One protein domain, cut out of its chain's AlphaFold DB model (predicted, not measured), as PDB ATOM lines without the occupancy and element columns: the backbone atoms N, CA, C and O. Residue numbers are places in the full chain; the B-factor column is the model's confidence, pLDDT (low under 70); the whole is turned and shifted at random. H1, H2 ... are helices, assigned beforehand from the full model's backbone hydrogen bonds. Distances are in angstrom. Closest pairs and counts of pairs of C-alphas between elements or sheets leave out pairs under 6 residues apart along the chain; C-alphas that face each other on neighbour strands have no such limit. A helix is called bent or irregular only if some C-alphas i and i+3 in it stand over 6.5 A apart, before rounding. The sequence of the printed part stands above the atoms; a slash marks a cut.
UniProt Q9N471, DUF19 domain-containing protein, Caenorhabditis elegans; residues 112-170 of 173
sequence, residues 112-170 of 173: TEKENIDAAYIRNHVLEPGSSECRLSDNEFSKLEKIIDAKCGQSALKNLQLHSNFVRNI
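This is residues 112 to 170 of the 173 residues of the protein "DUF19 domain-containing protein" of Caenorhabditis elegans (UniProt Q9N471). One long helix, H2, is sharply bent and folds back on itself as a longer arm, H2a, and a shorter arm, H2b, which packs on residues 145 to 149 of H2a. The short helix H1 lies near the longer arm and is set crosswise to it, while the last short helix, H3, lies near both arms; the loop of residues 126 to 137 makes one end of the longest axis. The printed part has 59 residues, with three named helices in the order H1, H2, H3 and no named strand, and its class is all helix. It is compact, with a radius of gyration of the C-alphas of 10.6 A and spans of 31 by 21 by 15 A.

Going along the printed part, look first at H1, residues 119 to 125. It is close to but not clearly touching H2a, residues 138 to 151, and their closest C-alphas, those of Ile 122 and Leu 144, are 7.6 A apart. The lines of H1 and H2a are about perpendicular, at 84 degrees. Next find H2b, residues 154 to 162: it touches H2a, which meets it with residues 145 to 149 alone, and the closest C-alphas, those of Asp 149 and Leu 157, are 5.6 A apart. The two arms run opposite ways at a shallow tilt of 29 degrees. Then look at H3, residues 164 to 168, which is close to but not clearly touching either arm: its closest C-alphas are Arg 168 to Phe 141 of H2a, 6.7 A, and Val 167 to Leu 160 of H2b, 6.9 A. H1 is apart from H2b and from H3. In H1, H2a, H2b and H3, every backbone O i to N i+4 pair is within hydrogen-bond range.

Find C-alpha 119 at (-13.510, 4.242, -5.411); from there H1 runs to His 125 over 10.1 A. By its hydrogen bonds H2, residues 138 to 162, was assigned as one helix, but it is bent: C-alphas 151 and 154 are 9.5 A apart, and residues 152 and 153 belong to neither arm. Find C-alpha 138 at (3.787, 4.489, -5.562); from there H2a runs 19.9 A to Lys 151. H2b runs 12.3 A from Gln 154 to Leu 162. H3 begins at Ser 164 and ends at C-alpha 168 at (-3.183, 1.968, -10.246).

The two C-alphas farthest apart are those of Gly 130 and Ser 155, at 31.3 A. The printed part has no cut. The link from H1 to H2a, 12 residues, is long, and the link from H2b to H3, 1 residue, is tight. Look in the B-factor column for the pLDDT: its mean over the printed part is 91.3, and no printed residue is under 70.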
ATOM      1  N   THR A 112     -12.587  -6.734  -2.298       90.39
ATOM      2  CA  THR A 112     -12.967  -5.314  -2.327       90.39
ATOM      3  C   THR A 112     -14.474  -5.121  -2.423       90.39
ATOM      4  O   THR A 112     -15.013  -4.236  -1.767       90.39
ATOM      5  N   GLU A 113     -15.167  -5.990  -3.163       86.69
ATOM      6  CA  GLU A 113     -16.626  -5.982  -3.254       86.69
ATOM      7  C   GLU A 113     -17.263  -6.372  -1.908       86.69
ATOM      8  O   GLU A 113     -18.179  -5.702  -1.438       86.69
ATOM      9  N   LYS A 114     -16.728  -7.391  -1.224       88.49
ATOM     10  CA  LYS A 114     -17.197  -7.824   0.104       88.49
ATOM     11  C   LYS A 114     -16.939  -6.789   1.209       88.49
ATOM     12  O   LYS A 114     -17.786  -6.585   2.074       88.49
ATOM     13  N   GLU A 115     -15.769  -6.160   1.195       90.45
ATOM     14  CA  GLU A 115     -15.318  -5.182   2.194       90.45
ATOM     15  C   GLU A 115     -15.788  -3.750   1.883       90.45
ATOM     16  O   GLU A 115     -15.487  -2.835   2.651       90.45
ATOM     17  N   ASN A 116     -16.525  -3.544   0.783       89.76
ATOM     18  CA  ASN A 116     -16.948  -2.231   0.278       89.76
ATOM     19  C   ASN A 116     -15.773  -1.252   0.085       89.76
ATOM     20  O   ASN A 116     -15.869  -0.060   0.379       89.76
ATOM     21  N   ILE A 117     -14.642  -1.762  -0.406       91.60
ATOM     22  CA  ILE A 117     -13.471  -0.965  -0.790       91.60
ATOM     23  C   ILE A 117     -13.712  -0.457  -2.214       91.60
ATOM     24  O   ILE A 117     -13.166  -0.974  -3.188       91.60
ATOM     25  N   ASP A 118     -14.589   0.531  -2.336       89.19
ATOM     26  CA  ASP A 118     -14.914   1.169  -3.607       89.19
ATOM     27  C   ASP A 118     -14.000   2.375  -3.908       89.19
ATOM     28  O   ASP A 118     -13.077   2.718  -3.160       89.19
ATOM     29  N   ALA A 119     -14.263   3.055  -5.025       87.68
ATOM     30  CA  ALA A 119     -13.510   4.242  -5.411       87.68
ATOM     31  C   ALA A 119     -13.597   5.374  -4.367       87.68
ATOM     32  O   ALA A 119     -12.635   6.119  -4.202       87.68
ATOM     33  N   ALA A 120     -14.719   5.527  -3.655       89.35
ATOM     34  CA  ALA A 120     -14.852   6.541  -2.610       89.35
ATOM     35  C   ALA A 120     -14.022   6.169  -1.373       89.35
ATOM     36  O   ALA A 120     -13.324   7.021  -0.821       89.35
ATOM     37  N   TYR A 121     -14.018   4.894  -0.985       93.25
ATOM     38  CA  TYR A 121     -13.164   4.383   0.078       93.25
ATOM     39  C   TYR A 121     -11.686   4.627  -0.236       93.25
ATOM     40  O   TYR A 121     -10.967   5.168   0.606       93.25
ATOM     41  N   ILE A 122     -11.243   4.281  -1.451       92.30
ATOM     42  CA  ILE A 122      -9.860   4.495  -1.895       92.30
ATOM     43  C   ILE A 122      -9.522   5.991  -1.866       92.30
ATOM     44  O   ILE A 122      -8.504   6.367  -1.290       92.30
ATOM     45  N   ARG A 123     -10.391   6.868  -2.386       90.54
ATOM     46  CA  ARG A 123     -10.168   8.324  -2.320       90.54
ATOM     47  C   ARG A 123      -9.994   8.834  -0.889       90.54
ATOM     48  O   ARG A 123      -9.119   9.653  -0.648       90.54
ATOM     49  N   ASN A 124     -10.779   8.321   0.053       91.50
ATOM     50  CA  ASN A 124     -10.771   8.800   1.436       91.50
ATOM     51  C   ASN A 124      -9.614   8.248   2.287       91.50
ATOM     52  O   ASN A 124      -9.209   8.902   3.244       91.50
ATOM     53  N   HIS A 125      -9.104   7.052   1.978       92.63
ATOM     54  CA  HIS A 125      -8.127   6.358   2.834       92.63
ATOM     55  C   HIS A 125      -6.746   6.193   2.202       92.63
ATOM     56  O   HIS A 125      -5.774   5.937   2.913       92.63
ATOM     57  N   VAL A 126      -6.653   6.297   0.877       93.42
ATOM     58  CA  VAL A 126      -5.421   6.020   0.133       93.42
ATOM     59  C   VAL A 126      -4.815   7.294  -0.435       93.42
ATOM     60  O   VAL A 126      -3.607   7.479  -0.275       93.42
ATOM     61  N   LEU A 127      -5.625   8.150  -1.072       90.74
ATOM     62  CA  LEU A 127      -5.108   9.320  -1.780       90.74
ATOM     63  C   LEU A 127      -4.429  10.319  -0.845       90.74
ATOM     64  O   LEU A 127      -4.900  10.613   0.256       90.74
ATOM     65  N   GLU A 128      -3.312  10.859  -1.316       87.16
ATOM     66  CA  GLU A 128      -2.597  11.924  -0.630       87.16
ATOM     67  C   GLU A 128      -3.159  13.301  -1.006       87.16
ATOM     68  O   GLU A 128      -3.638  13.504  -2.128       87.16
ATOM     69  N   PRO A 129      -3.092  14.284  -0.091       82.82
ATOM     70  CA  PRO A 129      -3.462  15.656  -0.412       82.82
ATOM     71  C   PRO A 129      -2.692  16.168  -1.639       82.82
ATOM     72  O   PRO A 129      -1.464  16.150  -1.656       82.82
ATOM     73  N   GLY A 130      -3.414  16.646  -2.656       79.23
ATOM     74  CA  GLY A 130      -2.822  17.179  -3.891       79.23
ATOM     75  C   GLY A 130      -2.441  16.131  -4.944       79.23
ATOM     76  O   GLY A 130      -1.798  16.485  -5.931       79.23
ATOM     77  N   SER A 131      -2.823  14.866  -4.758       81.71
ATOM     78  CA  SER A 131      -2.601  13.806  -5.744       81.71
ATOM     79  C   SER A 131      -3.418  13.992  -7.029       81.71
ATOM     80  O   SER A 131      -4.459  14.654  -7.044       81.71
ATOM     81  N   SER A 132      -2.966  13.366  -8.120       70.70
ATOM     82  CA  SER A 132      -3.784  13.220  -9.322       70.70
ATOM     83  C   SER A 132      -4.959  12.291  -9.017       70.70
ATOM     84  O   SER A 132      -4.747  11.114  -8.744       70.70
ATOM     85  N   GLU A 133      -6.198  12.782  -9.110       78.59
ATOM     86  CA  GLU A 133      -7.416  12.064  -8.673       78.59
ATOM     87  C   GLU A 133      -7.684  10.717  -9.384       78.59
ATOM     88  O   GLU A 133      -8.593   9.978  -9.005       78.59
ATOM     89  N   CYS A 134      -6.908  10.404 -10.422       86.36
ATOM     90  CA  CYS A 134      -7.122   9.301 -11.354       86.36
ATOM     91  C   CYS A 134      -6.165   8.117 -11.114       86.36
ATOM     92  O   CYS A 134      -6.601   6.969 -11.012       86.36
ATOM     93  N   ARG A 135      -4.847   8.371 -11.037       91.47
ATOM     94  CA  ARG A 135      -3.819   7.321 -10.964       91.47
ATOM     95  C   ARG A 135      -3.094   7.348  -9.624       91.47
ATOM     96  O   ARG A 135      -2.558   8.380  -9.242       91.47
ATOM     97  N   LEU A 136      -2.993   6.187  -8.979       92.06
ATOM     98  CA  LEU A 136      -2.263   6.015  -7.724       92.06
ATOM     99  C   LEU A 136      -0.745   6.109  -7.945       92.06
ATOM    100  O   LEU A 136      -0.158   5.339  -8.723       92.06
ATOM    101  N   SER A 137      -0.109   7.017  -7.209       92.68
ATOM    102  CA  SER A 137       1.342   7.071  -7.020       92.68
ATOM    103  C   SER A 137       1.863   5.816  -6.307       92.68
ATOM    104  O   SER A 137       1.095   4.993  -5.812       92.68
ATOM    105  N   ASP A 138       3.184   5.644  -6.243       93.32
ATOM    106  CA  ASP A 138       3.787   4.489  -5.562       93.32
ATOM    107  C   ASP A 138       3.445   4.444  -4.070       93.32
ATOM    108  O   ASP A 138       3.086   3.386  -3.556       93.32
ATOM    109  N   ASN A 139       3.460   5.594  -3.392       93.87
ATOM    110  CA  ASN A 139       3.109   5.680  -1.974       93.87
ATOM    111  C   ASN A 139       1.638   5.325  -1.727       93.87
ATOM    112  O   ASN A 139       1.320   4.591  -0.790       93.87
ATOM    113  N   GLU A 140       0.741   5.825  -2.575       95.19
ATOM    114  CA  GLU A 140      -0.693   5.527  -2.517       95.19
ATOM    115  C   GLU A 140      -0.961   4.053  -2.820       95.19
ATOM    116  O   GLU A 140      -1.685   3.383  -2.086       95.19
ATOM    117  N   PHE A 141      -0.314   3.497  -3.842       95.70
ATOM    118  CA  PHE A 141      -0.426   2.076  -4.143       95.70
ATOM    119  C   PHE A 141       0.046   1.213  -2.964       95.70
ATOM    120  O   PHE A 141      -0.671   0.306  -2.554       95.70
ATOM    121  N   SER A 142       1.169   1.553  -2.327       96.37
ATOM    122  CA  SER A 142       1.643   0.836  -1.138       96.37
ATOM    123  C   SER A 142       0.761   1.019   0.101       96.37
ATOM    124  O   SER A 142       0.704   0.131   0.955       96.37
ATOM    125  N   LYS A 143       0.036   2.136   0.230       96.06
ATOM    126  CA  LYS A 143      -1.020   2.278   1.249       96.06
ATOM    127  C   LYS A 143      -2.178   1.323   0.970       96.06
ATOM    128  O   LYS A 143      -2.621   0.641   1.893       96.06
ATOM    129  N   LEU A 144      -2.622   1.230  -0.284       96.11
ATOM    130  CA  LEU A 144      -3.655   0.277  -0.686       96.11
ATOM    131  C   LEU A 144      -3.206  -1.170  -0.438       96.11
ATOM    132  O   LEU A 144      -3.973  -1.938   0.133       96.11
ATOM    133  N   GLU A 145      -1.962  -1.530  -0.767       97.82
ATOM    134  CA  GLU A 145      -1.401  -2.860  -0.482       97.82
ATOM    135  C   GLU A 145      -1.532  -3.235   1.000       97.82
ATOM    136  O   GLU A 145      -2.004  -4.322   1.317       97.82
ATOM    137  N   LYS A 146      -1.195  -2.320   1.918       97.56
ATOM    138  CA  LYS A 146      -1.320  -2.556   3.367       97.56
ATOM    139  C   LYS A 146      -2.768  -2.752   3.812       97.56
ATOM    140  O   LYS A 146      -3.034  -3.592   4.667       97.56
ATOM    141  N   ILE A 147      -3.700  -1.982   3.248       96.53
ATOM    142  CA  ILE A 147      -5.135  -2.119   3.538       96.53
ATOM    143  C   ILE A 147      -5.633  -3.488   3.072       96.53
ATOM    144  O   ILE A 147      -6.331  -4.173   3.817       96.53
ATOM    145  N   ILE A 148      -5.259  -3.890   1.857       97.28
ATOM    146  CA  ILE A 148      -5.665  -5.170   1.276       97.28
ATOM    147  C   ILE A 148      -5.040  -6.336   2.035       97.28
ATOM    148  O   ILE A 148      -5.754  -7.279   2.346       97.28
ATOM    149  N   ASP A 149      -3.769  -6.275   2.422       97.42
ATOM    150  CA  ASP A 149      -3.163  -7.328   3.242       97.42
ATOM    151  C   ASP A 149      -3.888  -7.482   4.590       97.42
ATOM    152  O   ASP A 149      -4.264  -8.584   4.985       97.42
ATOM    153  N   ALA A 150      -4.196  -6.363   5.253       96.81
ATOM    154  CA  ALA A 150      -4.879  -6.367   6.544       96.81
ATOM    155  C   ALA A 150      -6.342  -6.846   6.474       96.81
ATOM    156  O   ALA A 150      -6.818  -7.487   7.410       96.81
ATOM    157  N   LYS A 151      -7.074  -6.516   5.399       96.32
ATOM    158  CA  LYS A 151      -8.508  -6.835   5.257       96.32
ATOM    159  C   LYS A 151      -8.788  -8.123   4.486       96.32
ATOM    160  O   LYS A 151      -9.754  -8.818   4.784       96.32
ATOM    161  N   CYS A 152      -7.964  -8.421   3.491       95.47
ATOM    162  CA  CYS A 152      -8.188  -9.471   2.500       95.47
ATOM    163  C   CYS A 152      -7.134 -10.581   2.544       95.47
ATOM    164  O   CYS A 152      -7.341 -11.646   1.961       95.47
ATOM    165  N   GLY A 153      -6.012 -10.351   3.227       94.80
ATOM    166  CA  GLY A 153      -4.916 -11.300   3.333       94.80
ATOM    167  C   GLY A 153      -4.029 -11.380   2.089       94.80
ATOM    168  O   GLY A 153      -4.235 -10.736   1.056       94.80
ATOM    169  N   GLN A 154      -3.017 -12.237   2.204       95.43
ATOM    170  CA  GLN A 154      -1.885 -12.289   1.283       95.43
ATOM    171  C   GLN A 154      -2.256 -12.706  -0.150       95.43
ATOM    172  O   GLN A 154      -1.607 -12.288  -1.110       95.43
ATOM    173  N   SER A 155      -3.279 -13.543  -0.320       93.17
ATOM    174  CA  SER A 155      -3.652 -14.051  -1.644       93.17
ATOM    175  C   SER A 155      -4.369 -12.977  -2.483       93.17
ATOM    176  O   SER A 155      -4.000 -12.750  -3.641       93.17
ATOM    177  N   ALA A 156      -5.237 -12.170  -1.862       94.51
ATOM    178  CA  ALA A 156      -5.772 -10.950  -2.465       94.51
ATOM    179  C   ALA A 156      -4.678  -9.909  -2.760       94.51
ATOM    180  O   ALA A 156      -4.678  -9.321  -3.842       94.51
ATOM    181  N   LEU A 157      -3.706  -9.722  -1.857       96.47
ATOM    182  CA  LEU A 157      -2.557  -8.840  -2.100       96.47
ATOM    183  C   LEU A 157      -1.758  -9.277  -3.338       96.47
ATOM    184  O   LEU A 157      -1.462  -8.463  -4.213       96.47
ATOM    185  N   LYS A 158      -1.446 -10.571  -3.453       94.65
ATOM    186  CA  LYS A 158      -0.729 -11.118  -4.611       94.65
ATOM    187  C   LYS A 158      -1.508 -10.897  -5.909       94.65
ATOM    188  O   LYS A 158      -0.916 -10.569  -6.938       94.65
ATOM    189  N   ASN A 159      -2.831 -11.059  -5.869       92.29
ATOM    190  CA  ASN A 159      -3.687 -10.794  -7.020       92.29
ATOM    191  C   ASN A 159      -3.702  -9.300  -7.396       92.29
ATOM    192  O   ASN A 159      -3.535  -8.975  -8.570       92.29
ATOM    193  N   LEU A 160      -3.783  -8.389  -6.420       94.10
ATOM    194  CA  LEU A 160      -3.629  -6.947  -6.644       94.10
ATOM    195  C   LEU A 160      -2.297  -6.619  -7.331       94.10
ATOM    196  O   LEU A 160      -2.275  -5.853  -8.292       94.10
ATOM    197  N   GLN A 161      -1.189  -7.212  -6.879       94.44
ATOM    198  CA  GLN A 161       0.147  -6.948  -7.428       94.44
ATOM    199  C   GLN A 161       0.284  -7.438  -8.874       94.44
ATOM    200  O   GLN A 161       0.827  -6.722  -9.722       94.44
ATOM    201  N   LEU A 162      -0.276  -8.615  -9.174       91.01
ATOM    202  CA  LEU A 162      -0.342  -9.160 -10.533       91.01
ATOM    203  C   LEU A 162      -1.074  -8.210 -11.495       91.01
ATOM    204  O   LEU A 162      -0.709  -8.106 -12.665       91.01
ATOM    205  N   HIS A 163      -2.072  -7.484 -10.990       89.36
ATOM    206  CA  HIS A 163      -2.881  -6.531 -11.747       89.36
ATOM    207  C   HIS A 163      -2.555  -5.065 -11.426       89.36
ATOM    208  O   HIS A 163      -3.373  -4.179 -11.676       89.36
ATOM    209  N   SER A 164      -1.352  -4.782 -10.920       91.63
ATOM    210  CA  SER A 164      -0.964  -3.453 -10.423       91.63
ATOM    211  C   SER A 164      -1.200  -2.318 -11.423       91.63
ATOM    212  O   SER A 164      -1.672  -1.255 -11.034       91.63
ATOM    213  N   ASN A 165      -0.952  -2.532 -12.719       87.96
ATOM    214  CA  ASN A 165      -1.221  -1.526 -13.754       87.96
ATOM    215  C   ASN A 165      -2.709  -1.164 -13.878       87.96
ATOM    216  O   ASN A 165      -3.025   0.007 -14.075       87.96
ATOM    217  N   PHE A 166      -3.609  -2.143 -13.751       85.81
ATOM    218  CA  PHE A 166      -5.052  -1.896 -13.744       85.81
ATOM    219  C   PHE A 166      -5.464  -1.200 -12.446       85.81
ATOM    220  O   PHE A 166      -6.099  -0.150 -12.489       85.81
ATOM    221  N   VAL A 167      -5.025  -1.725 -11.298       89.84
ATOM    222  CA  VAL A 167      -5.378  -1.185  -9.975       89.84
ATOM    223  C   VAL A 167      -4.882   0.250  -9.792       89.84
ATOM    224  O   VAL A 167      -5.585   1.083  -9.234       89.84
ATOM    225  N   ARG A 168      -3.698   0.592 -10.308       91.91
ATOM    226  CA  ARG A 168      -3.183   1.968 -10.246       91.91
ATOM    227  C   ARG A 168      -4.052   2.965 -10.991       91.91
ATOM    228  O   ARG A 168      -4.032   4.127 -10.624       91.91
ATOM    229  N   ASN A 169      -4.802   2.529 -11.997       89.99
ATOM    230  CA  ASN A 169      -5.726   3.370 -12.751       89.99
ATOM    231  C   ASN A 169      -7.189   3.140 -12.330       89.99
ATOM    232  O   ASN A 169      -8.089   3.511 -13.070       89.99
ATOM    233  N   ILE A 170      -7.462   2.527 -11.169       84.37
ATOM    234  CA  ILE A 170      -8.833   2.165 -10.762       84.37
ATOM    235  C   ILE A 170      -9.762   3.377 -10.568       84.37
ATOM    236  O   ILE A 170     -10.980   3.220 -10.555       84.37
TER     237      ILE A 170